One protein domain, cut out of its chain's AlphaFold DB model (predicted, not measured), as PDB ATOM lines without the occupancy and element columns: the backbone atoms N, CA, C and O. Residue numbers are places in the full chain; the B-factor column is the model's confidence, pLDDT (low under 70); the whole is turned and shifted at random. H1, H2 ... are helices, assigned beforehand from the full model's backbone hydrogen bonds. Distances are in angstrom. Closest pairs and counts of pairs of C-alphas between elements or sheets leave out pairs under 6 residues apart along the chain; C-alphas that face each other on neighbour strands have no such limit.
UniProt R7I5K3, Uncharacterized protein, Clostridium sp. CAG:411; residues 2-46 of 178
ATOM      1  N   SER A   2     157.153 139.912  96.785       67.06
ATOM      2  CA  SER A   2     156.879 141.115  97.584       67.06
ATOM      3  C   SER A   2     156.644 142.341  96.690       67.06
ATOM      4  O   SER A   2     157.054 142.351  95.530       67.06
ATOM      5  N   ALA A   3     156.025 143.401  97.222       58.81
ATOM      6  CA  ALA A   3     155.788 144.641  96.469       58.81
ATOM      7  C   ALA A   3     157.092 145.300  95.972       58.81
ATOM      8  O   ALA A   3     157.129 145.858  94.879       58.81
ATOM      9  N   GLY A   4     158.177 145.198  96.752       51.22
ATOM     10  CA  GLY A   4     159.491 145.723  96.371       51.22
ATOM     11  C   GLY A   4     160.184 144.904  95.279       51.22
ATOM     12  O   GLY A   4     160.883 145.471  94.445       51.22
ATOM     13  N   GLU A   5     159.974 143.587  95.247       56.72
ATOM     14  CA  GLU A   5     160.467 142.737  94.157       56.72
ATOM     15  C   GLU A   5     159.681 142.994  92.869       56.72
ATOM     16  O   GLU A   5     160.300 143.221  91.836       56.72
ATOM     17  N   ALA A   6     158.347 143.058  92.937       59.78
ATOM     18  CA  ALA A   6     157.495 143.362  91.782       59.78
ATOM     19  C   ALA A   6     157.852 144.719  91.141       59.78
ATOM     20  O   ALA A   6     158.060 144.806  89.934       59.78
ATOM     21  N   ALA A   7     158.053 145.767  91.952       60.12
ATOM     22  CA  ALA A   7     158.467 147.079  91.451       60.12
ATOM     23  C   ALA A   7     159.816 147.048  90.705       60.12
ATOM     24  O   ALA A   7     159.944 147.676  89.656       60.12
ATOM     25  N   ARG A   8     160.800 146.285  91.205       61.31
ATOM     26  CA  ARG A   8     162.111 146.122  90.546       61.31
ATOM     27  C   ARG A   8     162.014 145.341  89.236       61.31
ATOM     28  O   ARG A   8     162.700 145.689  88.283       61.31
ATOM     29  N   TYR A   9     161.168 144.312  89.173       70.50
ATOM     30  CA  TYR A   9     160.925 143.575  87.929       70.50
ATOM     31  C   TYR A   9     160.224 144.448  86.882       70.50
ATOM     32  O   TYR A   9     160.643 144.453  85.727       70.50
ATOM     33  N   SER A  10     159.245 145.254  87.295       76.62
ATOM     34  CA  SER A  10     158.567 146.221  86.426       76.62
ATOM     35  C   SER A  10     159.517 147.305  85.895       76.62
ATOM     36  O   SER A  10     159.495 147.626  84.708       76.62
ATOM     37  N   GLU A  11     160.399 147.851  86.739       75.88
ATOM     38  CA  GLU A  11     161.435 148.800  86.308       75.88
ATOM     39  C   GLU A  11     162.411 148.157  85.321       75.88
ATOM     40  O   GLU A  11     162.614 148.693  84.234       75.88
ATOM     41  N   HIS A  12     162.908 146.959  85.634       80.56
ATOM     42  CA  HIS A  12     163.797 146.213  84.750       80.56
ATOM     43  C   HIS A  12     163.163 145.930  83.379       80.56
ATOM     44  O   HIS A  12     163.811 146.130  82.354       80.56
ATOM     45  N   TRP A  13     161.893 145.511  83.336       81.81
ATOM     46  CA  TRP A  13     161.174 145.265  82.080       81.81
ATOM     47  C   TRP A  13     161.025 146.536  81.238       81.81
ATOM     48  O   TRP A  13     161.109 146.463  80.006       81.81
ATOM     49  N   ARG A  14     160.850 147.697  81.884       80.81
ATOM     50  CA  ARG A  14     160.765 148.987  81.185       80.81
ATOM     51  C   ARG A  14     162.114 149.382  80.615       80.81
ATOM     52  O   ARG A  14     162.178 149.774  79.454       80.81
ATOM     53  N   GLU A  15     163.179 149.242  81.402       79.19
ATOM     54  CA  GLU A  15     164.548 149.576  80.994       79.19
ATOM     55  C   GLU A  15     165.011 148.762  79.783       79.19
ATOM     56  O   GLU A  15     165.638 149.311  78.876       79.19
ATOM     57  N   ILE A  16     164.668 147.473  79.725       83.25
ATOM     58  CA  ILE A  16     165.001 146.614  78.579       83.25
ATOM     59  C   ILE A  16     163.953 146.677  77.455       83.25
ATOM     60  O   ILE A  16     164.067 145.954  76.465       83.25
ATOM     61  N   GLY A  17     162.945 147.547  77.585       81.81
ATOM     62  CA  GLY A  17     161.971 147.853  76.539       81.81
ATOM     63  C   GLY A  17     160.977 146.735  76.232       81.81
ATOM     64  O   GLY A  17     160.418 146.720  75.138       81.81
ATOM     65  N   ILE A  18     160.762 145.797  77.159       85.69
ATOM     66  CA  ILE A  18     159.837 144.672  76.957       85.69
ATOM     67  C   ILE A  18     158.485 144.886  77.628       85.69
ATOM     68  O   ILE A  18     157.513 144.261  77.217       85.69
ATOM     69  N   GLY A  19     158.392 145.751  78.641       89.56
ATOM     70  CA  GLY A  19     157.109 145.995  79.279       89.56
ATOM     71  C   GLY A  19     157.138 146.623  80.658       89.56
ATOM     72  O   GLY A  19     158.159 147.121  81.104       89.56
ATOM     73  N   SER A  20     156.007 146.574  81.352       92.25
ATOM     74  CA  SER A  20     155.897 146.864  82.783       92.25
ATOM     75  C   SER A  20     154.725 146.098  83.384       92.25
ATOM     76  O   SER A  20     153.757 145.812  82.677       92.25
ATOM     77  N   ASP A  21     154.755 145.837  84.692       90.75
ATOM     78  CA  ASP A  21     153.630 145.191  85.383       90.75
ATOM     79  C   ASP A  21     152.339 145.997  85.204       90.75
ATOM     80  O   ASP A  21     151.269 145.442  84.961       90.75
ATOM     81  N   LYS A  22     152.438 147.330  85.292       92.94
ATOM     82  CA  LYS A  22     151.292 148.229  85.155       92.94
ATOM     83  C   LYS A  22     150.656 148.102  83.772       92.94
ATOM     84  O   LYS A  22     149.461 147.851  83.669       92.94
ATOM     85  N   THR A  23     151.445 148.273  82.714       95.00
ATOM     86  CA  THR A  23     150.917 148.256  81.344       95.00
ATOM     87  C   THR A  23     150.499 146.860  80.901       95.00
ATOM     88  O   THR A  23     149.560 146.745  80.120       95.00
ATOM     89  N   TYR A  24     151.129 145.808  81.429       93.94
ATOM     90  CA  TYR A  24     150.681 144.433  81.226       93.94
ATOM     91  C   TYR A  24     149.321 144.173  81.886       93.94
ATOM     92  O   TYR A  24     148.415 143.649  81.239       93.94
ATOM     93  N   ASN A  25     149.136 144.596  83.140       94.00
ATOM     94  CA  ASN A  25     147.850 144.468  83.828       94.00
ATOM     95  C   ASN A  25     146.749 145.268  83.117       94.00
ATOM     96  O   ASN A  25     145.676 144.724  82.855       94.00
ATOM     97  N   ASP A  26     147.035 146.520  82.738       96.62
ATOM     98  CA  ASP A  26     146.111 147.353  81.962       96.62
ATOM     99  C   ASP A  26     145.755 146.670  80.622       96.62
ATOM    100  O   ASP A  26     144.583 146.615  80.239       96.62
ATOM    101  N   PHE A  27     146.739 146.086  79.929       95.94
ATOM    102  CA  PHE A  27     146.532 145.352  78.681       95.94
ATOM    103  C   PHE A  27     145.610 144.139  78.862       95.94
ATOM    104  O   PHE A  27     144.631 144.018  78.128       95.94
ATOM    105  N   ILE A  28     145.866 143.267  79.843       95.31
ATOM    106  CA  ILE A  28     145.052 142.059  80.074       95.31
ATOM    107  C   ILE A  28     143.625 142.414  80.509       95.31
ATOM    108  O   ILE A  28     142.674 141.764  80.077       95.31
ATOM    109  N   MET A  29     143.451 143.471  81.308       95.94
ATOM    110  CA  MET A  29     142.122 143.958  81.693       95.94
ATOM    111  C   MET A  29     141.295 144.423  80.490       95.94
ATOM    112  O   MET A  29     140.088 144.188  80.451       95.94
ATOM    113  N   ASN A  30     141.931 145.079  79.517       94.94
ATOM    114  CA  ASN A  30     141.255 145.607  78.331       94.94
ATOM    115  C   ASN A  30     141.164 144.597  77.180       94.94
ATOM    116  O   ASN A  30     140.405 144.816  76.239       94.94
ATOM    117  N   ASN A  31     141.903 143.488  77.251       93.38
ATOM    118  CA  ASN A  31     141.931 142.464  76.214       93.38
ATOM    119  C   ASN A  31     141.741 141.062  76.825       93.38
ATOM    120  O   ASN A  31     142.690 140.268  76.867       93.38
ATOM    121  N   PRO A  32     140.524 140.724  77.305       92.69
ATOM    122  CA  PRO A  32     140.256 139.420  77.901       92.69
ATOM    123  C   PRO A  32     140.618 138.272  76.952       92.69
ATOM    124  O   PRO A  32     140.236 138.268  75.783       92.69
ATOM    125  N   GLY A  33     141.350 137.281  77.464       91.44
ATOM    126  CA  GLY A  33     141.803 136.118  76.694       91.44
ATOM    127  C   GLY A  33     143.157 136.286  75.995       91.44
ATOM    128  O   GLY A  33     143.670 135.301  75.466       91.44
ATOM    129  N   LYS A  34     143.760 137.482  76.020       93.00
ATOM    130  CA  LYS A  34     145.159 137.686  75.613       93.00
ATOM    131  C   LYS A  34     146.132 137.230  76.696       93.00
ATOM    132  O   LYS A  34     145.751 137.030  77.849       93.00
ATOM    133  N   ASN A  35     147.394 137.055  76.317       90.44
ATOM    134  CA  ASN A  35     148.458 136.618  77.219       90.44
ATOM    135  C   ASN A  35     149.709 137.515  77.120       90.44
ATOM    136  O   ASN A  35     149.688 138.588  76.517       90.44
ATOM    137  N   ILE A  36     150.798 137.100  77.775       91.00
ATOM    138  CA  ILE A  36     152.051 137.864  77.811       91.00
ATOM    139  C   ILE A  36     152.769 137.930  76.454       91.00
ATOM    140  O   ILE A  36     153.393 138.944  76.154       91.00
ATOM    141  N   ASP A  37     152.629 136.914  75.602       90.25
ATOM    142  CA  ASP A  37     153.232 136.913  74.268       90.25
ATOM    143  C   ASP A  37     152.530 137.921  73.351       90.25
ATOM    144  O   ASP A  37     153.194 138.646  72.608       90.25
ATOM    145  N   ASP A  38     151.199 138.035  73.445       93.69
ATOM    146  CA  ASP A  38     150.439 139.069  72.729       93.69
ATOM    147  C   ASP A  38     150.866 140.478  73.164       93.69
ATOM    148  O   ASP A  38     151.053 141.369  72.333       93.69
ATOM    149  N   TYR A  39     151.071 140.674  74.470       94.75
ATOM    150  CA  TYR A  39     151.562 141.933  75.018       94.75
ATOM    151  C   TYR A  39     152.965 142.276  74.493       94.75
ATOM    152  O   TYR A  39     153.187 143.382  73.999       94.75
ATOM    153  N   PHE A  40     153.907 141.328  74.532       92.12
ATOM    154  CA  PHE A  40     155.258 141.546  74.005       92.12
ATOM    155  C   PHE A  40     155.265 141.800  72.500       92.12
ATOM    156  O   PHE A  40     156.031 142.644  72.027       92.12
ATOM    157  N   ARG A  41     154.390 141.127  71.743       93.38
ATOM    158  CA  ARG A  41     154.184 141.426  70.325       93.38
ATOM    159  C   ARG A  41     153.748 142.877  70.141       93.38
ATOM    160  O   ARG A  41     154.365 143.580  69.346       93.38
ATOM    161  N   LEU A  42     152.767 143.350  70.910       95.56
ATOM    162  CA  LEU A  42     152.297 144.733  70.826       95.56
ATOM    163  C   LEU A  42     153.405 145.747  71.152       95.56
ATOM    164  O   LEU A  42     153.587 146.715  70.414       95.56
ATOM    165  N   VAL A  43     154.178 145.514  72.218       94.31
ATOM    166  CA  VAL A  43     155.315 146.374  72.598       94.31
ATOM    167  C   VAL A  43     156.355 146.454  71.477       94.31
ATOM    168  O   VAL A  43     156.857 147.537  71.169       94.31
ATOM    169  N   LYS A  44     156.673 145.313  70.856       92.50
ATOM    170  CA  LYS A  44     157.721 145.205  69.836       92.50
ATOM    171  C   LYS A  44     157.284 145.745  68.478       92.50
ATOM    172  O   LYS A  44     158.019 146.511  67.860       92.50
ATOM    173  N   GLU A  45     156.129 145.304  67.994       94.25
ATOM    174  CA  GLU A  45     155.661 145.584  66.636       94.25
ATOM    175  C   GLU A  45     154.971 146.942  66.535       94.25
ATOM    176  O   GLU A  45     155.034 147.566  65.479       94.25
ATOM    177  N   GLN A  46     154.343 147.411  67.623       94.69
ATOM    178  CA  GLN A  46     153.603 148.679  67.673       94.69
ATOM    179  C   GLN A  46     152.628 148.829  66.495       94.69
ATOM    180  O   GLN A  46     152.470 149.914  65.934       94.69
TER     181      GLN A  46
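What this domain is: This is residues 2 to 46 of the 178 residues of an uncharacterized protein of Clostridium sp. CAG:411 (UniProt R7I5K3). What does this domain look like? Three short helices make an angular frame in which H2 is the crosspiece: H1 meets the first residue of H2 with its own middle, at about a right angle, and H3 stands about perpendicular to H2 after the chain has turned back. H1 and H3 stand apart, with few contacts between the helices, and residues 16 to 20 fold back from the end of H1 to the start of H2. What are its make-up and size? The 45 printed residues hold three named helices in the order H1, H2, H3 and no named strand, and the class is all helix, with 33 residues in the helices. The whole is compact, with a radius of gyration of the C-alphas of 10.7 A and spans of 28 by 20 by 12 A.

Where its parts are: Where does the first helix lie? H1 holds residues 3 to 15 and is 18.5 A long from first to last C-alpha. C-alpha 3 is at (155.788, 144.641, 96.469). Where is the second? H2 holds residues 21 to 30, is 14.2 A long, and has C-alpha 21 at (153.630, 145.191, 85.383). Where does the third end? H3 holds residues 36 to 45, is 14.1 A long, and ends with C-alpha 45 at (155.661, 145.584, 66.636).

How they stand to each other: How does H1 stand to H2? They touch, H1 with residues 6 to 10 alone, and their closest C-alphas, of Ser 10 and Asp 21, are 5.2 A apart. Their lines are about perpendicular, at 86 degrees. How does H2 stand to H3? They only just touch, with 3 pairs of C-alphas within 8 A; the closest are those of Tyr 24 and Tyr 39, 6.8 A apart. Their lines are about perpendicular, at 79 degrees. Do H1 and H3 meet? H1 and H3 are apart. What do the backbone N and O atoms show? In H1, H2 and H3 every O i to N i+4 pair is within hydrogen-bond range.

The domain as a whole: How far does the printed part reach? The two C-alphas farthest apart are those of Ser 2 and Glu 45, at 31.3 A. Is it continuous, and how long are its links? The printed part runs from residue 2 to 46 with no cut, and the links from H1 to H2 and from H2 to H3 are both tight, each with 5 residues. Where is the model's confidence low? Residues 2 to 8 have pLDDT under 70, while the mean of the printed part is 85.0. The mean is 69 in H1, 95 in H2 and 93 in H3.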